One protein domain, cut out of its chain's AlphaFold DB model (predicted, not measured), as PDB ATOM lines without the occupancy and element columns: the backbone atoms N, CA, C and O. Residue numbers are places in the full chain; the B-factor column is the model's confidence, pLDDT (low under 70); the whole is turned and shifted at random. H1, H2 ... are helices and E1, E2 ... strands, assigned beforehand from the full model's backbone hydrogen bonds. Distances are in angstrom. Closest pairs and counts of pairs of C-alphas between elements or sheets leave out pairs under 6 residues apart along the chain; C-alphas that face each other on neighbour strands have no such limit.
ATOM      1  N   GLU A   4     219.486 141.749  33.575       96.19
ATOM      2  CA  GLU A   4     220.040 142.706  34.548       96.19
ATOM      3  C   GLU A   4     220.265 144.083  33.920       96.19
ATOM      4  O   GLU A   4     219.897 145.097  34.506       96.19
ATOM      5  N   GLN A   5     220.821 144.126  32.705       96.75
ATOM      6  CA  GLN A   5     221.019 145.369  31.958       96.75
ATOM      7  C   GLN A   5     219.689 146.037  31.613       96.75
ATOM      8  O   GLN A   5     219.570 147.252  31.742       96.75
ATOM      9  N   PHE A   6     218.697 145.254  31.186       97.31
ATOM     10  CA  PHE A   6     217.367 145.763  30.864       97.31
ATOM     11  C   PHE A   6     216.676 146.354  32.096       97.31
ATOM     12  O   PHE A   6     216.178 147.477  32.034       97.31
ATOM     13  N   VAL A   7     216.702 145.643  33.230       97.00
ATOM     14  CA  VAL A   7     216.139 146.139  34.494       97.00
ATOM     15  C   VAL A   7     216.869 147.402  34.934       97.00
ATOM     16  O   VAL A   7     216.213 148.412  35.164       97.00
ATOM     17  N   ALA A   8     218.205 147.401  34.950       97.38
ATOM     18  CA  ALA A   8     218.998 148.569  35.333       97.38
ATOM     19  C   ALA A   8     218.701 149.811  34.471       97.38
ATOM     20  O   ALA A   8     218.697 150.924  34.986       97.38
ATOM     21  N   GLN A   9     218.429 149.632  33.174       97.75
ATOM     22  CA  GLN A   9     218.030 150.724  32.272       97.75
ATOM     23  C   GLN A   9     216.565 151.148  32.428       97.75
ATOM     24  O   GLN A   9     216.202 152.233  31.984       97.75
ATOM     25  N   SER A  10     215.732 150.306  33.041       97.44
ATOM     26  CA  SER A  10     214.315 150.585  33.295       97.44
ATOM     27  C   SER A  10     214.087 151.323  34.617       97.44
ATOM     28  O   SER A  10     213.046 151.952  34.780       97.44
ATOM     29  N   LEU A  11     215.030 151.262  35.563       98.12
ATOM     30  CA  LEU A  11     214.910 151.943  36.854       98.12
ATOM     31  C   LEU A  11     214.748 153.458  36.682       98.12
ATOM     32  O   LEU A  11     215.472 154.091  35.911       98.12
ATOM     33  N   GLY A  12     213.841 154.045  37.457       98.25
ATOM     34  CA  GLY A  12     213.584 155.480  37.469       98.25
ATOM     35  C   GLY A  12     212.105 155.831  37.377       98.25
ATOM     36  O   GLY A  12     211.229 154.987  37.554       98.25
ATOM     37  N   GLU A  13     211.858 157.107  37.098       98.19
ATOM     38  CA  GLU A  13     210.523 157.683  36.963       98.19
ATOM     39  C   GLU A  13     210.204 157.923  35.490       98.19
ATOM     40  O   GLU A  13     210.983 158.544  34.760       98.19
ATOM     41  N   TRP A  14     209.030 157.472  35.068       97.56
ATOM     42  CA  TRP A  14     208.585 157.526  33.687       97.56
ATOM     43  C   TRP A  14     207.219 158.180  33.594       97.56
ATOM     44  O   TRP A  14     206.324 157.933  34.398       97.56
ATOM     45  N   ARG A  15     207.041 158.980  32.544       95.38
ATOM     46  CA  ARG A  15     205.719 159.402  32.091       95.38
ATOM     47  C   ARG A  15     205.346 158.572  30.882       95.38
ATOM     48  O   ARG A  15     206.076 158.567  29.892       95.38
ATOM     49  N   SER A  16     204.230 157.875  30.986       93.12
ATOM     50  CA  SER A  16     203.725 156.973  29.966       93.12
ATOM     51  C   SER A  16     202.410 157.500  29.403       93.12
ATOM     52  O   SER A  16     201.592 158.085  30.109       93.12
ATOM     53  N   MET A  17     202.227 157.290  28.105       91.56
ATOM     54  CA  MET A  17     200.993 157.555  27.376       91.56
ATOM     55  C   MET A  17     200.641 156.271  26.634       91.56
ATOM     56  O   MET A  17     201.422 155.794  25.808       91.56
ATOM     57  N   ARG A  18     199.491 155.685  26.966       90.12
ATOM     58  CA  ARG A  18     198.995 154.440  26.381       90.12
ATOM     59  C   ARG A  18     197.749 154.734  25.556       90.12
ATOM     60  O   ARG A  18     196.742 155.140  26.118       90.12
ATOM     61  N   SER A  19     197.807 154.405  24.271       89.56
ATOM     62  CA  SER A  19     196.653 154.416  23.370       89.56
ATOM     63  C   SER A  19     196.170 152.986  23.125       89.56
ATOM     64  O   SER A  19     196.889 152.156  22.561       89.56
ATOM     65  N   GLY A  20     194.964 152.673  23.591       87.69
ATOM     66  CA  GLY A  20     194.296 151.389  23.421       87.69
ATOM     67  C   GLY A  20     193.242 151.448  22.319       87.69
ATOM     68  O   GLY A  20     192.394 152.336  22.304       87.69
ATOM     69  N   HIS A  21     193.256 150.471  21.411       89.00
ATOM     70  CA  HIS A  21     192.229 150.319  20.382       89.00
ATOM     71  C   HIS A  21     191.544 148.962  20.515       89.00
ATOM     72  O   HIS A  21     192.173 147.916  20.341       89.00
ATOM     73  N   SER A  22     190.237 148.965  20.764       86.50
ATOM     74  CA  SER A  22     189.445 147.740  20.727       86.50
ATOM     75  C   SER A  22     189.007 147.445  19.298       86.50
ATOM     76  O   SER A  22     188.113 148.101  18.764       86.50
ATOM     77  N   LEU A  23     189.613 146.435  18.670       87.38
ATOM     78  CA  LEU A  23     189.276 146.039  17.297       87.38
ATOM     79  C   LEU A  23     187.837 145.518  17.176       87.38
ATOM     80  O   LEU A  23     187.165 145.789  16.183       87.38
ATOM     81  N   ALA A  24     187.357 144.792  18.188       87.88
ATOM     82  CA  ALA A  24     186.015 144.215  18.189       87.88
ATOM     83  C   ALA A  24     184.916 145.279  18.335       87.88
ATOM     84  O   ALA A  24     183.844 145.134  17.749       87.88
ATOM     85  N   PHE A  25     185.188 146.350  19.089       84.38
ATOM     86  CA  PHE A  25     184.196 147.378  19.423       84.38
ATOM     87  C   PHE A  25     184.443 148.728  18.739       84.38
ATOM     88  O   PHE A  25     183.638 149.639  18.902       84.38
ATOM     89  N   GLN A  26     185.522 148.858  17.958       86.81
ATOM     90  CA  GLN A  26     185.946 150.106  17.305       86.81
ATOM     91  C   GLN A  26     186.057 151.278  18.295       86.81
ATOM     92  O   GLN A  26     185.750 152.422  17.970       86.81
ATOM     93  N   GLN A  27     186.480 150.971  19.521       84.62
ATOM     94  CA  GLN A  27     186.646 151.936  20.602       84.62
ATOM     95  C   GLN A  27     188.110 152.335  20.753       84.62
ATOM     96  O   GLN A  27     189.018 151.576  20.402       84.62
ATOM     97  N   PHE A  28     188.303 153.531  21.295       84.38
ATOM     98  CA  PHE A  28     189.593 154.138  21.558       84.38
ATOM     99  C   PHE A  28     189.640 154.622  23.004       84.38
ATOM    100  O   PHE A  28     188.672 155.217  23.475       84.38
ATOM    101  N   GLU A  29     190.758 154.365  23.671       80.81
ATOM    102  CA  GLU A  29     191.051 154.831  25.022       80.81
ATOM    103  C   GLU A  29     192.470 155.404  25.045       80.81
ATOM    104  O   GLU A  29     193.405 154.732  24.606       80.81
ATOM    105  N   ASP A  30     192.629 156.600  25.607       82.38
ATOM    106  CA  ASP A  30     193.930 157.152  25.973       82.38
ATOM    107  C   ASP A  30     194.069 157.180  27.493       82.38
ATOM    108  O   ASP A  30     193.147 157.559  28.219       82.38
ATOM    109  N   VAL A  31     195.241 156.765  27.968       84.94
ATOM    110  CA  VAL A  31     195.582 156.743  29.390       84.94
ATOM    111  C   VAL A  31     196.957 157.355  29.591       84.94
ATOM    112  O   VAL A  31     197.937 156.937  28.967       84.94
ATOM    113  N   LEU A  32     197.039 158.324  30.496       89.44
ATOM    114  CA  LEU A  32     198.298 158.893  30.963       89.44
ATOM    115  C   LEU A  32     198.677 158.247  32.286       89.44
ATOM    116  O   LEU A  32     197.814 158.044  33.131       89.44
ATOM    117  N   SER A  33     199.955 157.935  32.486       89.81
ATOM    118  CA  SER A  33     200.431 157.443  33.776       89.81
ATOM    119  C   SER A  33     201.810 157.953  34.155       89.81
ATOM    120  O   SER A  33     202.673 158.201  33.311       89.81
ATOM    121  N   GLU A  34     202.019 158.073  35.461       93.81
ATOM    122  CA  GLU A  34     203.343 158.155  36.065       93.81
ATOM    123  C   GLU A  34     203.712 156.760  36.580       93.81
ATOM    124  O   GLU A  34     202.904 156.107  37.244       93.81
ATOM    125  N   ILE A  35     204.898 156.275  36.210       95.19
ATOM    126  CA  ILE A  35     205.398 154.940  36.551       95.19
ATOM    127  C   ILE A  35     206.734 155.092  37.269       95.19
ATOM    128  O   ILE A  35     207.674 155.652  36.708       95.19
ATOM    129  N   SER A  36     206.830 154.531  38.470       97.44
ATOM    130  CA  SER A  36     208.070 154.437  39.235       97.44
ATOM    131  C   SER A  36     208.575 153.001  39.207       97.44
ATOM    132  O   SER A  36     207.842 152.064  39.534       97.44
ATOM    133  N   ILE A  37     209.828 152.814  38.804       97.94
ATOM    134  CA  ILE A  37     210.499 151.515  38.784       97.94
ATOM    135  C   ILE A  37     211.693 151.592  39.729       97.94
ATOM    136  O   ILE A  37     212.652 152.326  39.483       97.94
ATOM    137  N   THR A  38     211.641 150.821  40.812       97.69
ATOM    138  CA  THR A  38     212.628 150.862  41.895       97.69
ATOM    139  C   THR A  38     213.220 149.490  42.176       97.69
ATOM    140  O   THR A  38     212.576 148.453  42.008       97.69
ATOM    141  N   GLU A  39     214.474 149.476  42.623       95.44
ATOM    142  CA  GLU A  39     215.091 148.259  43.143       95.44
ATOM    143  C   GLU A  39     214.372 147.806  44.416       95.44
ATOM    144  O   GLU A  39     213.924 148.619  45.230       95.44
ATOM    145  N   ILE A  40     214.292 146.494  44.610       93.56
ATOM    146  CA  ILE A  40     213.765 145.899  45.835       93.56
ATOM    147  C   ILE A  40     214.832 145.013  46.470       93.56
ATOM    148  O   ILE A  40     215.618 144.367  45.778       93.56
ATOM    149  N   ASP A  41     214.856 144.970  47.801       89.00
ATOM    150  CA  ASP A  41     215.749 144.067  48.524       89.00
ATOM    151  C   ASP A  41     215.478 142.615  48.105       89.00
ATOM    152  O   ASP A  41     214.358 142.115  48.211       89.00
ATOM    153  N   THR A  42     216.527 141.919  47.674       83.81
ATOM    154  CA  THR A  42     216.483 140.488  47.351       83.81
ATOM    155  C   THR A  42     215.974 139.622  48.510       83.81
ATOM    156  O   THR A  42     215.392 138.569  48.283       83.81
ATOM    157  N   ASN A  43     216.115 140.062  49.763       83.38
ATOM    158  CA  ASN A  43     215.613 139.332  50.929       83.38
ATOM    159  C   ASN A  43     214.138 139.607  51.247       83.38
ATOM    160  O   ASN A  43     213.636 139.109  52.260       83.38
ATOM    161  N   ASN A  44     213.439 140.380  50.412       86.50
ATOM    162  CA  ASN A  44     212.042 140.716  50.633       86.50
ATOM    163  C   ASN A  44     211.170 139.449  50.683       86.50
ATOM    164  O   ASN A  44     211.207 138.595  49.795       86.50
ATOM    165  N   GLN A  45     210.364 139.334  51.739       88.38
ATOM    166  CA  GLN A  45     209.486 138.188  51.965       88.38
ATOM    167  C   GLN A  45     208.494 137.972  50.811       88.38
ATOM    168  O   GLN A  45     208.249 136.827  50.439       88.38
ATOM    169  N   ALA A  46     208.011 139.046  50.185       87.75
ATOM    170  CA  ALA A  46     207.067 138.966  49.075       87.75
ATOM    171  C   ALA A  46     207.657 138.270  47.833       87.75
ATOM    172  O   ALA A  46     206.917 137.658  47.071       87.75
ATOM    173  N   ILE A  47     208.986 138.297  47.646       90.75
ATOM    174  CA  ILE A  47     209.656 137.545  46.570       90.75
ATOM    175  C   ILE A  47     209.535 136.043  46.830       90.75
ATOM    176  O   ILE A  47     209.185 135.279  45.934       90.75
ATOM    177  N   LYS A  48     209.791 135.615  48.073       89.31
ATOM    178  CA  LYS A  48     209.694 134.203  48.469       89.31
ATOM    179  C   LYS A  48     208.264 133.694  48.339       89.31
ATOM    180  O   LYS A  48     208.056 132.622  47.785       89.31
ATOM    181  N   GLU A  49     207.295 134.481  48.799       89.31
ATOM    182  CA  GLU A  49     205.871 134.155  48.681       89.31
ATOM    183  C   GLU A  49     205.430 134.063  47.216       89.31
ATOM    184  O   GLU A  49     204.721 133.131  46.845       89.31
ATOM    185  N   ALA A  50     205.877 134.983  46.356       89.69
ATOM    186  CA  ALA A  50     205.560 134.942  44.932       89.69
ATOM    187  C   ALA A  50     206.136 133.697  44.236       89.69
ATOM    188  O   ALA A  50     205.447 133.101  43.414       89.69
ATOM    189  N   ILE A  51     207.359 133.275  44.583       91.56
ATOM    190  CA  ILE A  51     207.956 132.040  44.049       91.56
ATOM    191  C   ILE A  51     207.176 130.813  44.538       91.56
ATOM    192  O   ILE A  51     206.785 129.991  43.715       91.56
ATOM    193  N   GLN A  52     206.877 130.725  45.838       90.19
ATOM    194  CA  GLN A  52     206.128 129.604  46.431       90.19
ATOM    195  C   GLN A  52     204.719 129.438  45.848       90.19
ATOM    196  O   GLN A  52     204.209 128.326  45.752       90.19
ATOM    197  N   ASN A  53     204.085 130.548  45.468       88.50
ATOM    198  CA  ASN A  53     202.755 130.552  44.860       88.50
ATOM    199  C   ASN A  53     202.787 130.391  43.328       88.50
ATOM    200  O   ASN A  53     201.731 130.422  42.696       88.50
ATOM    201  N   SER A  54     203.969 130.259  42.722       89.94
ATOM    202  CA  SER A  54     204.141 130.086  41.276       89.94
ATOM    203  C   SER A  54     204.342 128.620  40.888       89.94
ATOM    204  O   SER A  54     204.436 127.739  41.741       89.94
ATOM    205  N   SER A  55     204.456 128.347  39.585       91.00
ATOM    206  CA  SER A  55     204.831 127.010  39.105       91.00
ATOM    207  C   SER A  55     206.344 126.758  39.168       91.00
ATOM    208  O   SER A  55     206.807 125.671  38.810       91.00
ATOM    209  N   GLN A  56     207.133 127.754  39.582       92.62
ATOM    210  CA  GLN A  56     208.588 127.666  39.650       92.62
ATOM    211  C   GLN A  56     209.037 126.918  40.912       92.62
ATOM    212  O   GLN A  56     208.417 127.054  41.963       92.62
ATOM    213  N   PRO A  57     210.140 126.148  40.855       91.94
ATOM    214  CA  PRO A  57     210.704 125.519  42.046       91.94
ATOM    215  C   PRO A  57     211.017 126.530  43.162       91.94
ATOM    216  O   PRO A  57     211.570 127.593  42.885       91.94
ATOM    217  N   ASP A  58     210.789 126.165  44.427       88.88
ATOM    218  CA  ASP A  58     211.070 127.030  45.593       88.88
ATOM    219  C   ASP A  58     212.531 127.506  45.682       88.88
ATOM    220  O   ASP A  58     212.834 128.536  46.283       88.88
ATOM    221  N   ASN A  59     213.461 126.742  45.103       89.25
ATOM    222  CA  ASN A  59     214.889 127.049  45.062       89.25
ATOM    223  C   ASN A  59     215.326 127.752  43.765       89.25
ATOM    224  O   ASN A  59     216.525 127.790  43.474       89.25
ATOM    225  N   SER A  60     214.381 128.274  42.980       91.25
ATOM    226  CA  SER A  60     214.675 128.997  41.743       91.25
ATOM    227  C   SER A  60     215.568 130.202  42.012       91.25
ATOM    228  O   SER A  60     215.309 131.011  42.905       91.25
ATOM    229  N   SER A  61     216.622 130.337  41.208       92.38
ATOM    230  CA  SER A  61     217.463 131.527  41.227       92.38
ATOM    231  C   SER A  61     216.773 132.633  40.436       92.38
ATOM    232  O   SER A  61     216.441 132.457  39.267       92.38
ATOM    233  N   TYR A  62     216.566 133.772  41.086       94.19
ATOM    234  CA  TYR A  62     216.073 134.995  40.467       94.19
ATOM    235  C   TYR A  62     217.180 136.047  40.450       94.19
ATOM    236  O   TYR A  62     218.082 136.017  41.292       94.19
ATOM    237  N   ILE A  63     217.107 136.983  39.503       94.81
ATOM    238  CA  ILE A  63     218.072 138.083  39.385       94.81
ATOM    239  C   ILE A  63     217.363 139.404  39.126       94.81
ATOM    240  O   ILE A  63     216.336 139.433  38.454       94.81
ATOM    241  N   ALA A  64     217.929 140.482  39.672       95.00
ATOM    242  CA  ALA A  64     217.419 141.847  39.548       95.00
ATOM    243  C   ALA A  64     215.888 141.962  39.750       95.00
ATOM    244  O   ALA A  64     215.200 142.467  38.861       95.00
ATOM    245  N   PRO A  65     215.322 141.475  40.877       96.19
ATOM    246  CA  PRO A  65     213.924 141.741  41.179       96.19
ATOM    247  C   PRO A  65     213.728 143.250  41.347       96.19
ATOM    248  O   PRO A  65     214.614 143.956  41.835       96.19
ATOM    249  N   PHE A  66     212.559 143.745  40.965       96.44
ATOM    250  CA  PHE A  66     212.247 145.166  41.048       96.44
ATOM    251  C   PHE A  66     210.773 145.382  41.362       96.44
ATOM    252  O   PHE A  66     209.932 144.499  41.171       96.44
ATOM    253  N   LYS A  67     210.458 146.564  41.880       95.56
ATOM    254  CA  LYS A  67     209.096 147.008  42.139       95.56
ATOM    255  C   LYS A  67     208.698 148.011  41.065       95.56
ATOM    256  O   LYS A  67     209.473 148.906  40.737       95.56
ATOM    257  N   MET A  68     207.490 147.859  40.543       95.31
ATOM    258  CA  MET A  68     206.865 148.823  39.652       95.31
ATOM    259  C   MET A  68     205.614 149.374  40.326       95.31
ATOM    260  O   MET A  68     204.774 148.612  40.801       95.31
ATOM    261  N   GLU A  69     205.499 150.690  40.361       93.75
ATOM    262  CA  GLU A  69     204.335 151.429  40.836       93.75
ATOM    263  C   GLU A  69     203.819 152.291  39.701       93.75
ATOM    264  O   GLU A  69     204.605 152.825  38.922       93.75
ATOM    265  N   TRP A  70     202.504 152.421  39.593       91.56
ATOM    266  CA  TRP A  70     201.901 153.303  38.610       91.56
ATOM    267  C   TRP A  70     200.715 154.045  39.204       91.56
ATOM    268  O   TRP A  70     200.038 153.557  40.109       91.56
ATOM    269  N   ASN A  71     200.469 155.229  38.663       89.00
ATOM    270  CA  ASN A  71     199.279 156.024  38.902       89.00
ATOM    271  C   ASN A  71     198.817 156.566  37.550       89.00
ATOM    272  O   ASN A  71     199.610 157.219  36.871       89.00
ATOM    273  N   ALA A  72     197.593 156.251  37.133       84.56
ATOM    274  CA  ALA A  72     197.083 156.654  35.825       84.56
ATOM    275  C   ALA A  72     195.865 157.585  35.903       84.56
ATOM    276  O   ALA A  72     195.196 157.722  36.920       84.56
ATOM    277  N   GLU A  73     195.544 158.201  34.787       74.75
ATOM    278  CA  GLU A  73     194.306 158.935  34.583       74.75
ATOM    279  C   GLU A  73     193.762 158.465  33.228       74.75
ATOM    280  O   GLU A  73     194.508 158.427  32.242       74.75
ATOM    281  N   SER A  74     192.505 158.010  33.196       70.00
ATOM    282  CA  SER A  74     191.821 157.563  31.974       70.00
ATOM    283  C   SER A  74     190.694 158.527  31.633       70.00
ATOM    284  O   SER A  74     189.908 158.908  32.501       70.00
ATOM    285  N   ASP A  75     190.577 158.861  30.351       64.31
ATOM    286  CA  ASP A  75     189.533 159.750  29.835       64.31
ATOM    287  C   ASP A  75     188.150 159.062  29.728       64.31
ATOM    288  O   ASP A  75     187.185 159.672  29.258       64.31
ATOM    289  N   TRP A  76     188.030 157.787  30.132       62.38
ATOM    290  CA  TRP A  76     186.832 156.967  29.909       62.38
ATOM    291  C   TRP A  76     185.861 156.871  31.102       62.38
ATOM    292  O   TRP A  76     184.676 156.622  30.875       62.38
ATOM    293  N   GLU A  77     186.297 157.138  32.342       56.03
ATOM    294  CA  GLU A  77     185.423 157.175  33.534       56.03
ATOM    295  C   GLU A  77     185.314 158.597  34.126       56.03
ATOM    296  O   GLU A  77     186.162 159.019  34.913       56.03
ATOM    297  N   PRO A  78     184.266 159.369  33.771       50.50
ATOM    298  CA  PRO A  78     184.138 160.771  34.178       50.50
ATOM    299  C   PRO A  78     183.642 160.984  35.619       50.50
ATOM    300  O   PRO A  78     183.752 162.102  36.122       50.50
ATOM    301  N   ASP A  79     183.084 159.960  36.278       54.69
ATOM    302  CA  ASP A  79     182.447 160.109  37.599       54.69
ATOM    303  C   ASP A  79     183.430 159.961  38.779       54.69
ATOM    304  O   ASP A  79     183.178 160.518  39.849       54.69
ATOM    305  N   ASP A  80     184.570 159.289  38.583       48.31
ATOM    306  CA  ASP A  80     185.717 159.321  39.499       48.31
ATOM    307  C   ASP A  80     187.020 158.967  38.745       48.31
ATOM    308  O   ASP A  80     187.413 157.798  38.695       48.31
ATOM    309  N   PRO A  81     187.731 159.958  38.173       47.12
ATOM    310  CA  PRO A  81     188.979 159.726  37.437       47.12
ATOM    311  C   PRO A  81     190.107 159.144  38.311       47.12
ATOM    312  O   PRO A  81     191.143 158.743  37.785       47.12
ATOM    313  N   THR A  82     189.915 159.084  39.638       44.56
ATOM    314  CA  THR A  82     190.855 158.497  40.602       44.56
ATOM    315  C   THR A  82     190.449 157.105  41.103       44.56
ATOM    316  O   THR A  82     191.269 156.435  41.734       44.56
ATOM    317  N   ALA A  83     189.223 156.635  40.825       44.69
ATOM    318  CA  ALA A  83     188.694 155.384  41.383       44.69
ATOM    319  C   ALA A  83     189.357 154.118  40.831       44.69
ATOM    320  O   ALA A  83     189.352 153.091  41.512       44.69
ATOM    321  N   VAL A  84     189.941 154.157  39.631       58.25
ATOM    322  CA  VAL A  84     190.641 152.995  39.070       58.25
ATOM    323  C   VAL A  84     191.823 153.452  38.236       58.25
ATOM    324  O   VAL A  84     191.645 153.793  37.073       58.25
ATOM    325  N   SER A  85     193.035 153.392  38.794       71.31
ATOM    326  CA  SER A  85     194.233 153.298  37.947       71.31
ATOM    327  C   SER A  85     195.577 153.128  38.662       71.31
ATOM    328  O   SER A  85     196.576 152.955  37.969       71.31
ATOM    329  N   SER A  86     195.664 153.268  39.988       81.06
ATOM    330  CA  SER A  86     196.947 153.142  40.685       81.06
ATOM    331  C   SER A  86     197.183 151.717  41.158       81.06
ATOM    332  O   SER A  86     196.253 150.982  41.496       81.06
ATOM    333  N   GLY A  87     198.442 151.302  41.168       86.50
ATOM    334  CA  GLY A  87     198.806 149.963  41.588       86.50
ATOM    335  C   GLY A  87     200.297 149.799  41.799       86.50
ATOM    336  O   GLY A  87     201.104 150.676  41.494       86.50
ATOM    337  N   SER A  88     200.658 148.646  42.356       89.44
ATOM    338  CA  SER A  88     202.047 148.224  42.443       89.44
ATOM    339  C   SER A  88     202.162 146.732  42.203       89.44
ATOM    340  O   SER A  88     201.276 145.964  42.587       89.44
ATOM    341  N   CYS A  89     203.280 146.312  41.631       91.12
ATOM    342  CA  CYS A  89     203.650 144.912  41.591       91.12
ATOM    343  C   CYS A  89     205.153 144.732  41.795       91.12
ATOM    344  O   CYS A  89     205.968 145.612  41.513       91.12
ATOM    345  N   ILE A  90     205.510 143.563  42.313       93.31
ATOM    346  CA  ILE A  90     206.884 143.084  42.350       93.31
ATOM    347  C   ILE A  90     207.066 142.184  41.140       93.31
ATOM    348  O   ILE A  90     206.237 141.308  40.877       93.31
ATOM    349  N   ILE A  91     208.157 142.414  40.421       95.50
ATOM    350  CA  ILE A  91     208.539 141.679  39.228       95.50
ATOM    351  C   ILE A  91     209.826 140.914  39.530       95.50
ATOM    352  O   ILE A  91     210.806 141.482  40.010       95.50
ATOM    353  N   ILE A  92     209.805 139.606  39.273       96.12
ATOM    354  CA  ILE A  92     210.864 138.672  39.668       96.12
ATOM    355  C   ILE A  92     211.308 137.890  38.427       96.12
ATOM    356  O   ILE A  92     210.643 136.928  38.028       96.12
ATOM    357  N   PRO A  93     212.419 138.292  37.793       96.81
ATOM    358  CA  PRO A  93     212.999 137.538  36.693       96.81
ATOM    359  C   PRO A  93     213.704 136.266  37.177       96.81
ATOM    360  O   PRO A  93     214.562 136.316  38.055       96.81
ATOM    361  N   ILE A  94     213.381 135.133  36.552       96.75
ATOM    362  CA  ILE A  94     213.968 133.806  36.780       96.75
ATOM    363  C   ILE A  94     214.574 133.337  35.447       96.75
ATOM    364  O   ILE A  94     213.866 132.785  34.602       96.75
ATOM    365  N   PRO A  95     215.862 133.620  35.189       96.38
ATOM    366  CA  PRO A  95     216.515 133.256  33.936       96.38
ATOM    367  C   PRO A  95     216.630 131.743  33.766       96.38
ATOM    368  O   PRO A  95     217.003 131.028  34.695       96.38
ATOM    369  N   THR A  96     216.389 131.271  32.547       95.56
ATOM    370  CA  THR A  96     216.719 129.903  32.127       95.56
ATOM    371  C   THR A  96     218.006 129.861  31.306       95.56
ATOM    372  O   THR A  96     218.705 128.850  31.310       95.56
ATOM    373  N   ASP A  97     218.345 130.965  30.634       94.75
ATOM    374  CA  ASP A  97     219.619 131.185  29.950       94.75
ATOM    375  C   ASP A  97     220.011 132.681  29.975       94.75
ATOM    376  O   ASP A  97     219.455 133.471  30.734       94.75
ATOM    377  N   GLN A  98     221.003 133.082  29.174       92.81
ATOM    378  CA  GLN A  98     221.517 134.459  29.136       92.81
ATOM    379  C   GLN A  98     220.507 135.494  28.599       92.81
ATOM    380  O   GLN A  98     220.634 136.690  28.870       92.81
ATOM    381  N   SER A  99     219.535 135.047  27.808       95.44
ATOM    382  CA  SER A  99     218.625 135.871  27.012       95.44
ATOM    383  C   SER A  99     217.149 135.541  27.224       95.44
ATOM    384  O   SER A  99     216.306 136.259  26.698       95.44
ATOM    385  N   SER A 100     216.814 134.489  27.968       97.31
ATOM    386  CA  SER A 100     215.440 134.045  28.178       97.31
ATOM    387  C   SER A 100     215.200 133.511  29.590       97.31
ATOM    388  O   SER A 100     216.130 133.156  30.322       97.31
ATOM    389  N   GLY A 101     213.931 133.463  29.976       97.00
ATOM    390  CA  GLY A 101     213.517 132.915  31.257       97.00
ATOM    391  C   GLY A 101     212.040 133.106  31.540       97.00
ATOM    392  O   GLY A 101     211.248 133.445  30.658       97.00
ATOM    393  N   ASN A 102     211.685 132.907  32.801       96.88
ATOM    394  CA  ASN A 102     210.363 133.199  33.330       96.88
ATOM    395  C   ASN A 102     210.383 134.536  34.079       96.88
ATOM    396  O   ASN A 102     211.412 134.970  34.590       96.88
ATOM    397  N   LEU A 103     209.239 135.201  34.148       96.00
ATOM    398  CA  LEU A 103     209.057 136.451  34.869       96.00
ATOM    399  C   LEU A 103     207.779 136.346  35.695       96.00
ATOM    400  O   LEU A 103     206.683 136.229  35.143       96.00
ATOM    401  N   LEU A 104     207.937 136.353  37.017       94.12
ATOM    402  CA  LEU A 104     206.814 136.335  37.948       94.12
ATOM    403  C   LEU A 104     206.397 137.761  38.272       94.12
ATOM    404  O   LEU A 104     207.244 138.637  38.461       94.12
ATOM    405  N   ARG A 105     205.090 137.979  38.373       90.62
ATOM    406  CA  ARG A 105     204.498 139.238  38.821       90.62
ATOM    407  C   ARG A 105     203.563 138.966  39.980       90.62
ATOM    408  O   ARG A 105     202.697 138.103  39.870       90.62
ATOM    409  N   SER A 106     203.708 139.723  41.066       83.25
ATOM    410  CA  SER A 106     202.824 139.595  42.233       83.25
ATOM    411  C   SER A 106     201.372 139.987  41.926       83.25
ATOM    412  O   SER A 106     200.460 139.492  42.578       83.25
ATOM    413  N   VAL A 107     201.167 140.861  40.935       73.81
ATOM    414  CA  VAL A 107     199.864 141.261  40.386       73.81
ATOM    415  C   VAL A 107     200.005 141.358  38.864       73.81
ATOM    416  O   VAL A 107     200.993 141.911  38.371       73.81
ATOM    417  N   GLY A 108     199.064 140.775  38.121       57.91
ATOM    418  CA  GLY A 108     199.021 140.791  36.662       57.91
ATOM    419  C   GLY A 108     198.635 142.154  36.076       57.91
ATOM    420  O   GLY A 108     198.228 143.068  36.784       57.91
ATOM    421  N   TYR A 109     198.801 142.291  34.755       57.06
ATOM    422  CA  TYR A 109     198.487 143.523  34.018       57.06
ATOM    423  C   TYR A 109     196.998 143.631  33.663       57.06
ATOM    424  O   TYR A 109     196.400 144.685  33.836       57.06
ATOM    425  N   ALA A 110     196.410 142.537  33.166       55.28
ATOM    426  CA  ALA A 110     194.993 142.473  32.801       55.28
ATOM    427  C   ALA A 110     194.103 141.983  33.956       55.28
ATOM    428  O   ALA A 110     192.933 142.340  34.040       55.28
ATOM    429  N   GLU A 111     194.667 141.167  34.849       59.53
ATOM    430  CA  GLU A 111     193.952 140.524  35.949       59.53
ATOM    431  C   GLU A 111     194.695 140.768  37.265       59.53
ATOM    432  O   GLU A 111     195.923 140.689  37.318       59.53
ATOM    433  N   SER A 112     193.955 141.009  38.350       62.47
ATOM    434  CA  SER A 112     194.506 141.315  39.681       62.47
ATOM    435  C   SER A 112     195.081 140.099  40.427       62.47
ATOM    436  O   SER A 112     195.158 140.106  41.655       62.47
ATOM    437  N   PHE A 113     195.473 139.047  39.706       70.38
ATOM    438  CA  PHE A 113     196.076 137.830  40.252       70.38
ATOM    439  C   PHE A 113     197.548 137.720  39.835       70.38
ATOM    440  O   PHE A 113     197.937 138.310  38.824       70.38
ATOM    441  N   PRO A 114     198.386 136.985  40.589       78.38
ATOM    442  CA  PRO A 114     199.765 136.728  40.195       78.38
ATOM    443  C   PRO A 114     199.847 136.142  38.785       78.38
ATOM    444  O   PRO A 114     199.046 135.288  38.412       78.38
ATOM    445  N   ALA A 115     200.827 136.597  38.007       84.19
ATOM    446  CA  ALA A 115     201.006 136.160  36.629       84.19
ATOM    447  C   ALA A 115     202.422 135.632  36.410       84.19
ATOM    448  O   ALA A 115     203.407 136.270  36.789       84.19
ATOM    449  N   GLU A 116     202.515 134.493  35.735       91.38
ATOM    450  CA  GLU A 116     203.765 133.890  35.298       91.38
ATOM    451  C   GLU A 116     203.890 134.067  33.786       91.38
ATOM    452  O   GLU A 116     202.978 133.770  33.019       91.38
ATOM    453  N   SER A 117     205.006 134.643  33.358       93.81
ATOM    454  CA  SER A 117     205.244 135.020  31.965       93.81
ATOM    455  C   SER A 117     206.548 134.416  31.478       93.81
ATOM    456  O   SER A 117     207.458 134.187  32.271       93.81
ATOM    457  N   LYS A 118     206.670 134.211  30.169       96.25
ATOM    458  CA  LYS A 118     207.946 133.870  29.535       96.25
ATOM    459  C   LYS A 118     208.530 135.120  28.913       96.25
ATOM    460  O   LYS A 118     207.805 135.871  28.266       96.25
ATOM    461  N   TYR A 119     209.827 135.331  29.082       97.44
ATOM    462  CA  TYR A 119     210.530 136.417  28.420       97.44
ATOM    463  C   TYR A 119     211.673 135.911  27.551       97.44
ATOM    464  O   TYR A 119     212.280 134.873  27.826       97.44
ATOM    465  N   ARG A 120     211.996 136.681  26.513       97.81
ATOM    466  CA  ARG A 120     213.213 136.507  25.718       97.81
ATOM    467  C   ARG A 120     213.682 137.826  25.117       97.81
ATOM    468  O   ARG A 120     212.864 138.662  24.743       97.81
ATOM    469  N   PHE A 121     214.989 137.977  24.965       98.06
ATOM    470  CA  PHE A 121     215.597 139.056  24.199       98.06
ATOM    471  C   PHE A 121     215.836 138.621  22.754       98.06
ATOM    472  O   PHE A 121     216.248 137.491  22.491       98.06
ATOM    473  N   LEU A 122     215.585 139.530  21.816       97.00
ATOM    474  CA  LEU A 122     216.070 139.412  20.443       97.00
ATOM    475  C   LEU A 122     217.525 139.890  20.335       97.00
ATOM    476  O   LEU A 122     218.033 140.590  21.216       97.00
ATOM    477  N   ASP A 123     218.174 139.564  19.216       94.94
ATOM    478  CA  ASP A 123     219.560 139.965  18.929       94.94
ATOM    479  C   ASP A 123     219.749 141.493  18.902       94.94
ATOM    480  O   ASP A 123     220.834 141.992  19.206       94.94
ATOM    481  N   ASP A 124     218.692 142.249  18.589       95.81
ATOM    482  CA  ASP A 124     218.682 143.717  18.594       95.81
ATOM    483  C   ASP A 124     218.453 144.338  19.986       95.81
ATOM    484  O   ASP A 124     218.508 145.556  20.143       95.81
ATOM    485  N   GLY A 125     218.239 143.509  21.011       94.31
ATOM    486  CA  GLY A 125     217.980 143.941  22.382       94.31
ATOM    487  C   GLY A 125     216.506 144.141  22.731       94.31
ATOM    488  O   GLY A 125     216.225 144.488  23.877       94.31
ATOM    489  N   THR A 126     215.571 143.886  21.811       96.75
ATOM    490  CA  THR A 126     214.130 143.944  22.089       96.75
ATOM    491  C   THR A 126     213.734 142.903  23.135       96.75
ATOM    492  O   THR A 126     214.022 141.715  22.969       96.75
ATOM    493  N   PHE A 127     213.044 143.337  24.191       97.50
ATOM    494  CA  PHE A 127     212.459 142.468  25.210       97.50
ATOM    495  C   PHE A 127     211.060 142.016  24.782       97.50
ATOM    496  O   PHE A 127     210.174 142.843  24.573       97.50
ATOM    497  N   ILE A 128     210.861 140.706  24.657       97.19
ATOM    498  CA  ILE A 128     209.556 140.101  24.393       97.19
ATOM    499  C   ILE A 128     209.085 139.434  25.674       97.19
ATOM    500  O   ILE A 128     209.812 138.618  26.239       97.19
ATOM    501  N   LEU A 129     207.861 139.756  26.085       95.62
ATOM    502  CA  LEU A 129     207.159 139.136  27.199       95.62
ATOM    503  C   LEU A 129     205.883 138.492  26.664       95.62
ATOM    504  O   LEU A 129     205.158 139.131  25.912       95.62
ATOM    505  N   GLU A 130     205.628 137.251  27.053       94.00
ATOM    506  CA  GLU A 130     204.398 136.531  26.736       94.00
ATOM    507  C   GLU A 130     203.736 136.092  28.039       94.00
ATOM    508  O   GLU A 130     204.351 135.410  28.871       94.00
ATOM    509  N   THR A 131     202.478 136.476  28.221       88.94
ATOM    510  CA  THR A 131     201.664 136.101  29.372       88.94
ATOM    511  C   THR A 131     200.380 135.447  28.903       88.94
ATOM    512  O   THR A 131     199.567 136.051  28.211       88.94
ATOM    513  N   ASN A 132     200.171 134.209  29.335       82.88
ATOM    514  CA  ASN A 132     198.934 133.489  29.078       82.88
ATOM    515  C   ASN A 132     198.056 133.565  30.335       82.88
ATOM    516  O   ASN A 132     198.467 133.101  31.397       82.88
TER     517      ASN A 132
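Overview. This is residues 4 to 132 of the 138 residues of a protein of uncultured Synechococcus sp (UniProt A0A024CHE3). One long seven-stranded sheet curls round like half a barrel, open between its edge strands E1 and E7, with the short helix H1 on its inner, hollow face at one end and the short helix H2 on its outer face. The long E1-E2 hairpin makes one side, and its tip, residues 22 to 27, sticks out at the end away from H1. The printed part has 129 residues, with two named helices and seven named strands in the order H1 E1 E2 H2 E3 E4 E5 E6 E7; the sheet's order is E1 to E7 by number, antiparallel throughout, and the class is mostly strand. It is compact, with a radius of gyration of the C-alphas of 16.1 A and spans of 47 by 34 by 28 A.

Arrangement. The strongly twisted sheet runs E1, residues 12 to 22, E2, 27 to 39, E3, 66 to 74, E4, 87 to 95, E5, 100 to 105, E6, 115 to 121, and E7, 127 to 131. From edge to edge it is curled by 176 degrees, and E1 and E7 are apart. E1 and E2 form a hairpin, with N 14 and O 35 at 2.8 A; E2 bends by 51 degrees at residue 32. E2 and E3 are antiparallel at 150 degrees, with N 36 and O 69 at 2.8 A. E3 to E7 form a meander, each strand the antiparallel neighbour of the one before. E4 is staggered: its residues 87 to 91 pair with E3, with N 68 and O 89 at 2.9 A, and its residues 91 to 95 with E5, with N 94 and O 102 at 2.8 A. N 103 and O 117 of E5 and E6 are 2.8 A apart, and N 130 and O 118 of E7 and E6 are 2.8 A apart. H1, residues 4 to 10, is on the sheet; its closest C-alphas to E2 are those of Ser 10 and Ile 37, 6.7 A. H2, residues 45 to 52, is on the opposite face at a height over the sheet of 9.6 A. It lies over E5 and only just over E4, where 3 of its 8 C-alphas fall; the C-alphas of Ile 47 and Ile 92 are the closest of H2 and E4, at 7.1 A. In both helices every O i to N i+4 pair is within hydrogen-bond range.

Along the chain. H1 begins at C-alpha 4, (220.040, 142.706, 34.548). E1 is 30.4 A long, E2 36.5 A, E3 25.6 A and E4 25.5 A. E7 ends at C-alpha 131, (201.664, 136.101, 29.372).

Size, cuts and confidence. The C-alphas farthest apart, of Asp 79 and Asp 97, are 47.7 A apart. The printed part has no cut. The links H2 to E3 and E3 to E4 are long. Residues 75 to 84 and 108 to 112 have pLDDT under 70; the mean of the printed part is 87.0.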